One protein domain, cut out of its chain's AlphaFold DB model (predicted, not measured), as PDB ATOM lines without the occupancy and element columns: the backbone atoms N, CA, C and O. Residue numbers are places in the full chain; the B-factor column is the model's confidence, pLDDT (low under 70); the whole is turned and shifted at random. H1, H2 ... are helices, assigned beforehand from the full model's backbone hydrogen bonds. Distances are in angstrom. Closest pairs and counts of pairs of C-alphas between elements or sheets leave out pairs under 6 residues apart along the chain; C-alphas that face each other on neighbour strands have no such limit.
ATOM      1  N   ASN A  31      -8.573  51.062  11.064       82.94
ATOM      2  CA  ASN A  31     -10.004  50.999  11.331       82.94
ATOM      3  C   ASN A  31     -10.440  49.547  11.600       82.94
ATOM      4  O   ASN A  31     -10.540  48.719  10.689       82.94
ATOM      5  N   GLY A  32     -10.725  49.260  12.868       78.31
ATOM      6  CA  GLY A  32     -11.158  47.950  13.347       78.31
ATOM      7  C   GLY A  32     -12.509  47.466  12.828       78.31
ATOM      8  O   GLY A  32     -12.712  46.265  12.707       78.31
ATOM      9  N   ILE A  33     -13.415  48.391  12.499       83.69
ATOM     10  CA  ILE A  33     -14.740  48.070  11.952       83.69
ATOM     11  C   ILE A  33     -14.592  47.669  10.484       83.69
ATOM     12  O   ILE A  33     -15.083  46.624  10.070       83.69
ATOM     13  N   ASN A  34     -13.848  48.457   9.702       85.06
ATOM     14  CA  ASN A  34     -13.650  48.189   8.276       85.06
ATOM     15  C   ASN A  34     -12.857  46.898   8.016       85.06
ATOM     16  O   ASN A  34     -13.084  46.219   7.017       85.06
ATOM     17  N   THR A  35     -11.928  46.554   8.914       86.38
ATOM     18  CA  THR A  35     -11.083  45.354   8.787       86.38
ATOM     19  C   THR A  35     -11.635  44.130   9.516       86.38
ATOM     20  O   THR A  35     -11.011  43.071   9.503       86.38
ATOM     21  N   GLN A  36     -12.819  44.237  10.133       87.94
ATOM     22  CA  GLN A  36     -13.327  43.225  11.054       87.94
ATOM     23  C   GLN A  36     -13.456  41.832  10.439       87.94
ATOM     24  O   GLN A  36     -12.998  40.865  11.045       87.94
ATOM     25  N   GLY A  37     -14.076  41.726   9.261       89.12
ATOM     26  CA  GLY A  37     -14.303  40.431   8.614       89.12
ATOM     27  C   GLY A  37     -12.995  39.690   8.339       89.12
ATOM     28  O   GLY A  37     -12.853  38.526   8.704       89.12
ATOM     29  N   GLU A  38     -12.008  40.402   7.795       94.31
ATOM     30  CA  GLU A  38     -10.684  39.850   7.497       94.31
ATOM     31  C   GLU A  38      -9.897  39.526   8.771       94.31
ATOM     32  O   GLU A  38      -9.274  38.472   8.858       94.31
ATOM     33  N   ASN A  39      -9.986  40.362   9.809       90.56
ATOM     34  CA  ASN A  39      -9.336  40.075  11.090       90.56
ATOM     35  C   ASN A  39      -9.933  38.817  11.752       90.56
ATOM     36  O   ASN A  39      -9.199  38.025  12.347       90.56
ATOM     37  N   ILE A  40     -11.254  38.609  11.652       91.44
ATOM     38  CA  ILE A  40     -11.920  37.388  12.130       91.44
ATOM     39  C   ILE A  40     -11.438  36.175  11.324       91.44
ATOM     40  O   ILE A  40     -11.132  35.141  11.924       91.44
ATOM     41  N   ALA A  41     -11.334  36.307  10.000       95.06
ATOM     42  CA  ALA A  41     -10.831  35.251   9.127       95.06
ATOM     43  C   ALA A  41      -9.377  34.879   9.459       95.06
ATOM     44  O   ALA A  41      -9.079  33.696   9.596       95.06
ATOM     45  N   ASP A  42      -8.502  35.861   9.692       95.38
ATOM     46  CA  ASP A  42      -7.105  35.621  10.068       95.38
ATOM     47  C   ASP A  42      -6.989  34.875  11.405       95.38
ATOM     48  O   ASP A  42      -6.243  33.900  11.519       95.38
ATOM     49  N   ASN A  43      -7.761  35.290  12.418       94.62
ATOM     50  CA  ASN A  43      -7.784  34.620  13.723       94.62
ATOM     51  C   ASN A  43      -8.302  33.180  13.604       94.62
ATOM     52  O   ASN A  43      -7.685  32.250  14.127       94.62
ATOM     53  N   GLY A  44      -9.429  32.990  12.915       95.12
ATOM     54  CA  GLY A  44     -10.046  31.677  12.745       95.12
ATOM     55  C   GLY A  44      -9.172  30.733  11.920       95.12
ATOM     56  O   GLY A  44      -8.901  29.612  12.348       95.12
ATOM     57  N   GLY A  45      -8.685  31.198  10.769       97.00
ATOM     58  CA  GLY A  45      -7.859  30.420   9.851       97.00
ATOM     59  C   GLY A  45      -6.569  29.938  10.505       97.00
ATOM     60  O   GLY A  45      -6.291  28.739  10.500       97.00
ATOM     61  N   LEU A  46      -5.829  30.840  11.158       97.31
ATOM     62  CA  LEU A  46      -4.579  30.484  11.827       97.31
ATOM     63  C   LEU A  46      -4.811  29.516  13.006       97.31
ATOM     64  O   LEU A  46      -4.049  28.564  13.181       97.31
ATOM     65  N   LYS A  47      -5.910  29.679  13.756       96.94
ATOM     66  CA  LYS A  47      -6.283  28.773  14.857       96.94
ATOM     67  C   LYS A  47      -6.596  27.366  14.351       96.94
ATOM     68  O   LYS A  47      -6.140  26.384  14.939       96.94
ATOM     69  N   GLN A  48      -7.377  27.246  13.276       98.12
ATOM     70  CA  GLN A  48      -7.705  25.938  12.704       98.12
ATOM     71  C   GLN A  48      -6.484  25.287  12.049       98.12
ATOM     72  O   GLN A  48      -6.273  24.090  12.239       98.12
ATOM     73  N   ALA A  49      -5.638  26.066  11.368       98.31
ATOM     74  CA  ALA A  49      -4.384  25.577  10.801       98.31
ATOM     75  C   ALA A  49      -3.460  24.999  11.884       98.31
ATOM     76  O   ALA A  49      -2.978  23.878  11.739       98.31
ATOM     77  N   TYR A  50      -3.290  25.695  13.013       98.50
ATOM     78  CA  TYR A  50      -2.464  25.200  14.118       98.50
ATOM     79  C   TYR A  50      -3.047  23.935  14.769       98.50
ATOM     80  O   TYR A  50      -2.325  22.999  15.116       98.50
ATOM     81  N   ARG A  51      -4.377  23.846  14.906       98.12
ATOM     82  CA  ARG A  51      -5.043  22.618  15.379       98.12
ATOM     83  C   ARG A  51      -4.830  21.445  14.427       98.12
ATOM     84  O   ARG A  51      -4.569  20.337  14.891       98.12
ATOM     85  N   ALA A  52      -4.947  21.678  13.122       98.56
ATOM     86  CA  ALA A  52      -4.701  20.661  12.106       98.56
ATOM     87  C   ALA A  52      -3.238  20.198  12.127       98.56
ATOM     88  O   ALA A  52      -2.992  18.995  12.142       98.56
ATOM     89  N   PHE A  53      -2.294  21.135  12.234       98.44
ATOM     90  CA  PHE A  53      -0.866  20.855  12.375       98.44
ATOM     91  C   PHE A  53      -0.569  19.954  13.584       98.44
ATOM     92  O   PHE A  53       0.012  18.887  13.422       98.44
ATOM     93  N   ASN A  54      -1.065  20.298  14.778       98.19
ATOM     94  CA  ASN A  54      -0.862  19.459  15.967       98.19
ATOM     95  C   ASN A  54      -1.445  18.045  15.808       98.19
ATOM     96  O   ASN A  54      -0.853  17.077  16.276       98.19
ATOM     97  N   ARG A  55      -2.613  17.909  15.162       98.38
ATOM     98  CA  ARG A  55      -3.206  16.590  14.880       98.38
ATOM     99  C   ARG A  55      -2.356  15.785  13.901       98.38
ATOM    100  O   ARG A  55      -2.276  14.567  14.033       98.38
ATOM    101  N   LEU A  56      -1.744  16.452  12.927       97.94
ATOM    102  CA  LEU A  56      -0.837  15.821  11.978       97.94
ATOM    103  C   LEU A  56       0.407  15.289  12.693       97.94
ATOM    104  O   LEU A  56       0.711  14.109  12.542       97.94
ATOM    105  N   GLU A  57       1.045  16.102  13.540       97.31
ATOM    106  CA  GLU A  57       2.194  15.669  14.350       97.31
ATOM    107  C   GLU A  57       1.843  14.505  15.283       97.31
ATOM    108  O   GLU A  57       2.614  13.563  15.429       97.31
ATOM    109  N   GLN A  58       0.656  14.525  15.897       97.56
ATOM    110  CA  GLN A  58       0.190  13.415  16.736       97.56
ATOM    111  C   GLN A  58       0.015  12.115  15.946       97.56
ATOM    112  O   GLN A  58       0.229  11.034  16.490       97.56
ATOM    113  N   ARG A  59      -0.399  12.206  14.677       98.25
ATOM    114  CA  ARG A  59      -0.670  11.042  13.825       98.25
ATOM    115  C   ARG A  59       0.587  10.493  13.156       98.25
ATOM    116  O   ARG A  59       0.691   9.281  12.994       98.25
ATOM    117  N   LEU A  60       1.479  11.370  12.706       97.81
ATOM    118  CA  LEU A  60       2.630  11.016  11.868       97.81
ATOM    119  C   LEU A  60       3.972  11.108  12.604       97.81
ATOM    120  O   LEU A  60       4.981  10.648  12.078       97.81
ATOM    121  N   GLY A  61       3.987  11.658  13.817       97.00
ATOM    122  CA  GLY A  61       5.207  12.007  14.535       97.00
ATOM    123  C   GLY A  61       5.688  13.424  14.212       97.00
ATOM    124  O   GLY A  61       5.161  14.107  13.333       97.00
ATOM    125  N   GLU A  71      17.492  25.363  16.415       96.56
ATOM    126  CA  GLU A  71      17.084  25.991  17.669       96.56
ATOM    127  C   GLU A  71      15.559  26.090  17.825       96.56
ATOM    128  O   GLU A  71      15.066  26.123  18.954       96.56
ATOM    129  N   TYR A  72      14.805  26.061  16.721       97.62
ATOM    130  CA  TYR A  72      13.347  26.104  16.739       97.62
ATOM    131  C   TYR A  72      12.750  24.699  16.691       97.62
ATOM    132  O   TYR A  72      13.114  23.854  15.870       97.62
ATOM    133  N   ASN A  73      11.788  24.436  17.575       96.69
ATOM    134  CA  ASN A  73      10.973  23.229  17.470       96.69
ATOM    135  C   ASN A  73       9.904  23.374  16.369       96.69
ATOM    136  O   ASN A  73       9.649  24.465  15.863       96.69
ATOM    137  N   SER A  74       9.261  22.268  16.009       97.44
ATOM    138  CA  SER A  74       8.271  22.211  14.929       97.44
ATOM    139  C   SER A  74       7.096  23.183  15.121       97.44
ATOM    140  O   SER A  74       6.699  23.876  14.185       97.44
ATOM    141  N   LYS A  75       6.598  23.337  16.354       97.81
ATOM    142  CA  LYS A  75       5.540  24.302  16.693       97.81
ATOM    143  C   LYS A  75       6.000  25.749  16.551       97.81
ATOM    144  O   LYS A  75       5.273  26.573  16.007       97.81
ATOM    145  N   GLN A  76       7.212  26.072  16.995       98.25
ATOM    146  CA  GLN A  76       7.806  27.395  16.770       98.25
ATOM    147  C   GLN A  76       7.987  27.665  15.274       98.25
ATOM    148  O   GLN A  76       7.673  28.762  14.814       98.25
ATOM    149  N   MET A  77       8.396  26.654  14.502       98.06
ATOM    150  CA  MET A  77       8.516  26.767  13.050       98.06
ATOM    151  C   MET A  77       7.180  26.995  12.345       98.06
ATOM    152  O   MET A  77       7.145  27.782  11.402       98.06
ATOM    153  N   PHE A  78       6.078  26.408  12.822       98.38
ATOM    154  CA  PHE A  78       4.738  26.729  12.321       98.38
ATOM    155  C   PHE A  78       4.452  28.235  12.420       98.38
ATOM    156  O   PHE A  78       4.048  28.867  11.443       98.38
ATOM    157  N   TRP A  79       4.695  28.832  13.589       98.25
ATOM    158  CA  TRP A  79       4.443  30.258  13.810       98.25
ATOM    159  C   TRP A  79       5.395  31.151  13.013       98.25
ATOM    160  O   TRP A  79       4.965  32.179  12.490       98.25
ATOM    161  N   ILE A  80       6.668  30.758  12.885       98.12
ATOM    162  CA  ILE A  80       7.652  31.462  12.050       98.12
ATOM    163  C   ILE A  80       7.203  31.447  10.589       98.12
ATOM    164  O   ILE A  80       7.194  32.496   9.950       98.12
ATOM    165  N   ALA A  81       6.770  30.295  10.072       97.75
ATOM    166  CA  ALA A  81       6.259  30.175   8.711       97.75
ATOM    167  C   ALA A  81       5.006  31.042   8.500       97.75
ATOM    168  O   ALA A  81       4.952  31.801   7.532       97.75
ATOM    169  N   ALA A  82       4.051  31.001   9.437       97.44
ATOM    170  CA  ALA A  82       2.848  31.833   9.404       97.44
ATOM    171  C   ALA A  82       3.168  33.338   9.415       97.44
ATOM    172  O   ALA A  82       2.550  34.109   8.681       97.44
ATOM    173  N   GLY A  83       4.149  33.768  10.214       96.81
ATOM    174  CA  GLY A  83       4.634  35.149  10.211       96.81
ATOM    175  C   GLY A  83       5.317  35.521   8.893       96.81
ATOM    176  O   GLY A  83       5.050  36.585   8.334       96.81
ATOM    177  N   ASN A  84       6.143  34.618   8.362       96.56
ATOM    178  CA  ASN A  84       6.908  34.845   7.142       96.56
ATOM    179  C   ASN A  84       6.023  34.997   5.893       96.56
ATOM    180  O   ASN A  84       6.380  35.738   4.981       96.56
ATOM    181  N   THR A  85       4.835  34.378   5.869       96.25
ATOM    182  CA  THR A  85       3.831  34.576   4.803       96.25
ATOM    183  C   THR A  85       3.444  36.048   4.611       96.25
ATOM    184  O   THR A  85       3.063  36.452   3.515       96.25
ATOM    185  N   TRP A  86       3.566  36.866   5.659       94.94
ATOM    186  CA  TRP A  86       3.185  38.278   5.652       94.94
ATOM    187  C   TRP A  86       4.387  39.232   5.650       94.94
ATOM    188  O   TRP A  86       4.207  40.441   5.815       94.94
ATOM    189  N   CYS A  87       5.609  38.731   5.459       94.31
ATOM    190  CA  CYS A  87       6.790  39.579   5.326       94.31
ATOM    191  C   CYS A  87       6.629  40.539   4.139       94.31
ATOM    192  O   CYS A  87       6.475  40.131   2.989       94.31
ATOM    193  N   GLY A  88       6.672  41.841   4.417       91.81
ATOM    194  CA  GLY A  88       6.525  42.870   3.398       91.81
ATOM    195  C   GLY A  88       6.680  44.273   3.969       91.81
ATOM    196  O   GLY A  88       6.525  44.499   5.169       91.81
ATOM    197  N   ALA A  89       6.975  45.226   3.091       91.44
ATOM    198  CA  ALA A  89       7.138  46.630   3.439       91.44
ATOM    199  C   ALA A  89       6.220  47.508   2.585       91.44
ATOM    200  O   ALA A  89       5.889  47.180   1.445       91.44
ATOM    201  N   TYR A  90       5.828  48.654   3.138       87.50
ATOM    202  CA  TYR A  90       4.999  49.639   2.453       87.50
ATOM    203  C   TYR A  90       5.735  50.972   2.363       87.50
ATOM    204  O   TYR A  90       6.370  51.407   3.324       87.50
ATOM    205  N   ARG A  91       5.587  51.670   1.230       91.56
ATOM    206  CA  ARG A  91       5.875  53.110   1.172       91.56
ATOM    207  C   ARG A  91       4.885  53.852   2.074       91.56
ATOM    208  O   ARG A  91       3.745  53.407   2.215       91.56
ATOM    209  N   LYS A  92       5.295  54.978   2.663       89.56
ATOM    210  CA  LYS A  92       4.482  55.715   3.650       89.56
ATOM    211  C   LYS A  92       3.113  56.110   3.089       89.56
ATOM    212  O   LYS A  92       2.092  55.918   3.744       89.56
ATOM    213  N   GLU A  93       3.080  56.582   1.851       89.62
ATOM    214  CA  GLU A  93       1.879  57.043   1.152       89.62
ATOM    215  C   GLU A  93       0.945  55.867   0.841       89.62
ATOM    216  O   GLU A  93      -0.263  55.947   1.062       89.62
ATOM    217  N   ALA A  94       1.515  54.739   0.405       89.88
ATOM    218  CA  ALA A  94       0.767  53.511   0.145       89.88
ATOM    219  C   ALA A  94       0.171  52.928   1.434       89.88
ATOM    220  O   ALA A  94      -0.978  52.487   1.436       89.88
ATOM    221  N   LEU A  95       0.923  52.961   2.541       88.19
ATOM    222  CA  LEU A  95       0.422  52.553   3.850       88.19
ATOM    223  C   LEU A  95      -0.721  53.462   4.303       88.19
ATOM    224  O   LEU A  95      -1.753  52.954   4.736       88.19
ATOM    225  N   LYS A  96      -0.574  54.784   4.147       87.44
ATOM    226  CA  LYS A  96      -1.624  55.753   4.481       87.44
ATOM    227  C   LYS A  96      -2.911  55.472   3.715       87.44
ATOM    228  O   LYS A  96      -3.966  55.348   4.330       87.44
ATOM    229  N   MET A  97      -2.818  55.303   2.398       88.50
ATOM    230  CA  MET A  97      -3.976  54.962   1.571       88.50
ATOM    231  C   MET A  97      -4.598  53.631   1.986       88.50
ATOM    232  O   MET A  97      -5.810  53.555   2.163       88.50
ATOM    233  N   ARG A  98      -3.779  52.597   2.215       87.69
ATOM    234  CA  ARG A  98      -4.258  51.276   2.635       87.69
ATOM    235  C   ARG A  98      -4.997  51.331   3.971       87.69
ATOM    236  O   ARG A  98      -6.054  50.726   4.081       87.69
ATOM    237  N   VAL A  99      -4.488  52.063   4.960       85.25
ATOM    238  CA  VAL A  99      -5.164  52.203   6.261       85.25
ATOM    239  C   VAL A  99      -6.530  52.888   6.124       85.25
ATOM    240  O   VAL A  99      -7.458  52.531   6.845       85.25
ATOM    241  N   LEU A 100      -6.669  53.834   5.192       83.69
ATOM    242  CA  LEU A 100      -7.917  54.571   4.986       83.69
ATOM    243  C   LEU A 100      -8.959  53.800   4.164       83.69
ATOM    244  O   LEU A 100     -10.150  53.989   4.389       83.69
ATOM    245  N   THR A 101      -8.541  52.962   3.209       86.25
ATOM    246  CA  THR A 101      -9.462  52.393   2.205       86.25
ATOM    247  C   THR A 101      -9.532  50.869   2.180       86.25
ATOM    248  O   THR A 101     -10.516  50.312   1.692       86.25
ATOM    249  N   ALA A 102      -8.515  50.158   2.675       85.38
ATOM    250  CA  ALA A 102      -8.457  48.712   2.523       85.38
ATOM    251  C   ALA A 102      -9.285  47.979   3.580       85.38
ATOM    252  O   ALA A 102      -9.307  48.343   4.753       85.38
ATOM    253  N   ARG A 103      -9.904  46.873   3.151       89.19
ATOM    254  CA  ARG A 103     -10.615  45.927   4.029       89.19
ATOM    255  C   ARG A 103      -9.676  44.995   4.796       89.19
ATOM    256  O   ARG A 103     -10.087  44.367   5.758       89.19
ATOM    257  N   HIS A 104      -8.414  44.908   4.380       91.94
ATOM    258  CA  HIS A 104      -7.402  44.094   5.044       91.94
ATOM    259  C   HIS A 104      -6.499  44.969   5.907       91.94
ATOM    260  O   HIS A 104      -5.996  45.998   5.442       91.94
ATOM    261  N   SER A 105      -6.213  44.505   7.123       90.25
ATOM    262  CA  SER A 105      -5.195  45.110   7.978       90.25
ATOM    263  C   SER A 105      -3.809  45.082   7.304       90.25
ATOM    264  O   SER A 105      -3.509  44.170   6.524       90.25
ATOM    265  N   PRO A 106      -2.921  46.058   7.579       90.81
ATOM    266  CA  PRO A 106      -1.528  45.987   7.138       90.81
ATOM    267  C   PRO A 106      -0.841  44.709   7.637       90.81
ATOM    268  O   PRO A 106      -1.143  44.230   8.730       90.81
ATOM    269  N   ALA A 107       0.114  44.190   6.861       91.31
ATOM    270  CA  ALA A 107       0.690  42.860   7.064       91.31
ATOM    271  C   ALA A 107       1.170  42.574   8.505       91.31
ATOM    272  O   ALA A 107       0.813  41.549   9.076       91.31
ATOM    273  N   GLN A 108       1.862  43.523   9.150       89.19
ATOM    274  CA  GLN A 108       2.313  43.371  10.545       89.19
ATOM    275  C   GLN A 108       1.172  43.091  11.541       89.19
ATOM    276  O   GLN A 108       1.370  42.389  12.530       89.19
ATOM    277  N   PHE A 109      -0.025  43.636  11.297       91.12
ATOM    278  CA  PHE A 109      -1.192  43.452  12.161       91.12
ATOM    279  C   PHE A 109      -1.935  42.152  11.846       91.12
ATOM    280  O   PHE A 109      -2.517  41.566  12.756       91.12
ATOM    281  N   ARG A 110      -1.843  41.660  10.601       93.94
ATOM    282  CA  ARG A 110      -2.333  40.324  10.218       93.94
ATOM    283  C   ARG A 110      -1.507  39.193  10.832       93.94
ATOM    284  O   ARG A 110      -2.009  38.089  10.973       93.94
ATOM    285  N   VAL A 111      -0.272  39.473  11.254       94.56
ATOM    286  CA  VAL A 111       0.526  38.554  12.083       94.56
ATOM    287  C   VAL A 111       0.242  38.794  13.561       94.56
ATOM    288  O   VAL A 111      -0.276  37.920  14.252       94.56
ATOM    289  N   ASN A 112       0.549  40.000  14.050       93.69
ATOM    290  CA  ASN A 112       0.587  40.260  15.487       93.69
ATOM    291  C   ASN A 112      -0.791  40.186  16.152       93.69
ATOM    292  O   ASN A 112      -0.884  39.729  17.288       93.69
ATOM    293  N   GLY A 113      -1.853  40.609  15.460       92.38
ATOM    294  CA  GLY A 113      -3.218  40.533  15.974       92.38
ATOM    295  C   GLY A 113      -3.611  39.086  16.283       92.38
ATOM    296  O   GLY A 113      -3.765  38.753  17.460       92.38
ATOM    297  N   PRO A 114      -3.699  38.205  15.270       94.38
ATOM    298  CA  PRO A 114      -4.035  36.798  15.467       94.38
ATOM    299  C   PRO A 114      -3.143  36.075  16.474       94.38
ATOM    300  O   PRO A 114      -3.665  35.438  17.384       94.38
ATOM    301  N   VAL A 115      -1.813  36.199  16.377       95.00
ATOM    302  CA  VAL A 115      -0.926  35.442  17.280       95.00
ATOM    303  C   VAL A 115      -1.014  35.919  18.735       95.00
ATOM    304  O   VAL A 115      -0.948  35.095  19.642       95.00
ATOM    305  N   SER A 116      -1.268  37.212  18.988       94.69
ATOM    306  CA  SER A 116      -1.486  37.724  20.356       94.69
ATOM    307  C   SER A 116      -2.783  37.206  20.994       94.69
ATOM    308  O   SER A 116      -2.876  37.080  22.214       94.69
ATOM    309  N   ASN A 117      -3.770  36.835  20.177       94.75
ATOM    310  CA  ASN A 117      -5.015  36.228  20.639       94.75
ATOM    311  C   ASN A 117      -4.886  34.722  20.922       94.75
ATOM    312  O   ASN A 117      -5.805  34.131  21.493       94.75
ATOM    313  N   MET A 118      -3.763  34.091  20.562       95.25
ATOM    314  CA  MET A 118      -3.576  32.644  20.669       95.25
ATOM    315  C   MET A 118      -2.716  32.264  21.884       95.25
ATOM    316  O   MET A 118      -1.499  32.450  21.859       95.25
ATOM    317  N   PRO A 119      -3.305  31.653  22.937       96.12
ATOM    318  CA  PRO A 119      -2.538  31.075  24.043       96.12
ATOM    319  C   PRO A 119      -1.432  30.124  23.584       96.12
ATOM    320  O   PRO A 119      -0.390  30.038  24.228       96.12
ATOM    321  N   ASP A 120      -1.675  29.406  22.487       97.69
ATOM    322  CA  ASP A 120      -0.740  28.447  21.921       97.69
ATOM    323  C   ASP A 120       0.579  29.095  21.498       97.69
ATOM    324  O   ASP A 120       1.637  28.607  21.882       97.69
ATOM    325  N   PHE A 121       0.521  30.236  20.802       98.00
ATOM    326  CA  PHE A 121       1.713  31.000  20.435       98.00
ATOM    327  C   PHE A 121       2.491  31.429  21.682       98.00
ATOM    328  O   PHE A 121       3.699  31.209  21.785       98.00
ATOM    329  N   ALA A 122       1.786  31.998  22.665       97.88
ATOM    330  CA  ALA A 122       2.403  32.449  23.904       97.88
ATOM    331  C   ALA A 122       3.081  31.299  24.666       97.88
ATOM    332  O   ALA A 122       4.157  31.494  25.223       97.88
ATOM    333  N   ARG A 123       2.489  30.100  24.667       98.25
ATOM    334  CA  ARG A 123       3.095  28.899  25.254       98.25
ATOM    335  C   ARG A 123       4.331  28.458  24.470       98.25
ATOM    336  O   ARG A 123       5.372  28.231  25.074       98.25
ATOM    337  N   ASP A 124       4.230  28.352  23.149       98.12
ATOM    338  CA  ASP A 124       5.299  27.797  22.310       98.12
ATOM    339  C   ASP A 124       6.548  28.701  22.263       98.12
ATOM    340  O   ASP A 124       7.665  28.208  22.099       98.12
ATOM    341  N   PHE A 125       6.380  30.012  22.468       97.94
ATOM    342  CA  PHE A 125       7.476  30.984  22.625       97.94
ATOM    343  C   PHE A 125       7.754  31.390  24.076       97.94
ATOM    344  O   PHE A 125       8.565  32.282  24.314       97.94
ATOM    345  N   ASN A 126       7.091  30.765  25.052       97.56
ATOM    346  CA  ASN A 126       7.241  31.072  26.475       97.56
ATOM    347  C   ASN A 126       7.098  32.579  26.805       97.56
ATOM    348  O   ASN A 126       7.874  33.171  27.560       97.56
ATOM    349  N   CYS A 127       6.106  33.231  26.201       96.56
ATOM    350  CA  CYS A 127       5.813  34.642  26.416       96.56
ATOM    351  C   CYS A 127       5.259  34.871  27.831       96.56
ATOM    352  O   CYS A 127       4.263  34.260  28.221       96.56
ATOM    353  N   LYS A 128       5.832  35.822  28.577       96.94
ATOM    354  CA  LYS A 128       5.342  36.212  29.913       96.94
ATOM    355  C   LYS A 128       3.907  36.744  29.853       96.94
ATOM    356  O   LYS A 128       3.542  37.425  28.896       96.94
ATOM    357  N   ALA A 129       3.106  36.471  30.882       94.38
ATOM    358  CA  ALA A 129       1.758  37.028  30.994       94.38
ATOM    359  C   ALA A 129       1.796  38.566  30.982       94.38
ATOM    360  O   ALA A 129       2.653  39.175  31.622       94.38
ATOM    361  N   GLY A 130       0.892  39.188  30.226       89.38
ATOM    362  CA  GLY A 130       0.845  40.641  30.054       89.38
ATOM    363  C   GLY A 130       1.869  41.199  29.060       89.38
ATOM    364  O   GLY A 130       1.852  42.399  28.791       89.38
ATOM    365  N   ALA A 131       2.741  40.367  28.476       91.75
ATOM    366  CA  ALA A 131       3.593  40.804  27.375       91.75
ATOM    367  C   ALA A 131       2.745  41.206  26.156       91.75
ATOM    368  O   ALA A 131       1.625  40.734  25.974       91.75
ATOM    369  N   LYS A 132       3.309  42.022  25.258       88.94
ATOM    370  CA  LYS A 132       2.619  42.499  24.043       88.94
ATOM    371  C   LYS A 132       2.008  41.366  23.202       88.94
ATOM    372  O   LYS A 132       0.918  41.523  22.669       88.94
ATOM    373  N   MET A 133       2.703  40.231  23.115       91.44
ATOM    374  CA  MET A 133       2.257  39.038  22.378       91.44
ATOM    375  C   MET A 133       1.567  37.990  23.266       91.44
ATOM    376  O   MET A 133       1.283  36.886  22.820       91.44
ATOM    377  N   ASN A 134       1.311  38.327  24.530       95.25
ATOM    378  CA  ASN A 134       0.553  37.527  25.483       95.25
ATOM    379  C   ASN A 134      -0.311  38.449  26.379       95.25
ATOM    380  O   ASN A 134      -0.093  38.525  27.595       95.25
ATOM    381  N   PRO A 135      -1.254  39.206  25.783       90.25
ATOM    382  CA  PRO A 135      -2.130  40.097  26.529       90.25
ATOM    383  C   PRO A 135      -3.085  39.307  27.433       90.25
ATOM    384  O   PRO A 135      -3.449  38.165  27.144       90.25
ATOM    385  N   VAL A 136      -3.512  39.949  28.525       89.81
ATOM    386  CA  VAL A 136      -4.476  39.384  29.488       89.81
ATOM    387  C   VAL A 136      -5.838  39.163  28.830       89.81
ATOM    388  O   VAL A 136      -6.458  38.117  29.006       89.81
ATOM    389  N   HIS A 137      -6.289  40.136  28.038       88.44
ATOM    390  CA  HIS A 137      -7.529  40.044  27.279       88.44
ATOM    391  C   HIS A 137      -7.225  39.581  25.862       88.44
ATOM    392  O   HIS A 137      -6.423  40.196  25.160       88.44
ATOM    393  N   ARG A 138      -7.879  38.496  25.449       86.94
ATOM    394  CA  ARG A 138      -7.739  37.912  24.118       86.94
ATOM    395  C   ARG A 138      -9.094  37.786  23.457       86.94
ATOM    396  O   ARG A 138     -10.110  37.588  24.122       86.94
ATOM    397  N   CYS A 139      -9.072  37.840  22.140       86.69
ATOM    398  CA  CYS A 139     -10.248  37.694  21.313       86.69
ATOM    399  C   CYS A 139     -10.358  36.284  20.746       86.69
ATOM    400  O   CYS A 139      -9.402  35.749  20.199       86.69
ATOM    401  N   SER A 140     -11.544  35.686  20.845       85.88
ATOM    402  CA  SER A 140     -11.849  34.403  20.214       85.88
ATOM    403  C   SER A 140     -13.306  34.406  19.784       85.88
ATOM    404  O   SER A 140     -14.186  34.622  20.610       85.88
ATOM    405  N   VAL A 141     -13.548  34.149  18.501       82.69
ATOM    406  CA  VAL A 141     -14.901  34.032  17.935       82.69
ATOM    407  C   VAL A 141     -15.157  32.579  17.535       82.69
ATOM    408  O   VAL A 141     -16.060  31.946  18.071       82.69
ATOM    409  N   TRP A 142     -14.300  32.042  16.661       74.38
ATOM    410  CA  TRP A 142     -14.287  30.652  16.182       74.38
ATOM    411  C   TRP A 142     -13.163  29.867  16.853       74.38
ATOM    412  O   TRP A 142     -12.090  30.467  17.072       74.38
TER     413      TRP A 142
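AT A GLANCE: This is residues 31 to 61 and 71 to 142 of the 142 residues of the protein "Hypothetical protein" of Notodromas monacha (UniProt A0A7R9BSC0). One long helix, H1, makes the long axis, with three shorter helices, H2, H4 and H5, gathered along one side of it and a fourth, H3, set off beyond the end where H1 begins. The 18-residue tail after H5, with no named element, folds back toward H1. The printed part has 103 residues with five named helices, H1 to H5 in chain order, and no named strand: the class is all helix. The whole is compact, with a radius of gyration of the C-alphas of 14.9 A, and elongated, spanning 46 by 26 by 24 A.

HOW THE PARTS SIT: H1, residues 36 to 60, and H2, residues 74 to 84, are close but not clearly touching; their closest C-alphas, Tyr 50 and Phe 78, are 7.6 A apart, at a shallow tilt of 30 degrees, opposite ways. H3, residues 92 to 101, touches no helix. H4, residues 107 to 116, touches H1 at residues 39 to 46 alone, at a steep tilt of 61 degrees; the closest C-alphas, Asn 43 and Pro 114, are 4.7 A apart. H5, residues 119 to 124, touches H2 at a steep tilt of 67 degrees, only just short of about perpendicular; the closest C-alphas, Gln 76 and Asp 124, are 6.1 A apart. H1 and H5 are apart. Every O i to N i+4 pair is within hydrogen-bond range in H1, H2, H3 and H5; in H4, 5 of 6 are.

IN THESE COORDINATES: H1 runs 36.0 A from C-alpha 36 at (-13.327, 43.225, 11.054) to C-alpha 60. H2 measures 14.9 A, H3 and H4 14.4 A each, and H5 8.7 A, ending at C-alpha 124 at (5.299, 27.797, 22.310).

THE WHOLE: The C-alphas farthest apart, Arg 59 and Glu 93, are 47.8 A apart. Residues 62 to 70 are not printed; C-alphas 61 and 71 are 18.6 A apart across this cut. Of the links printed whole, none is long. No printed residue is under 70 in pLDDT.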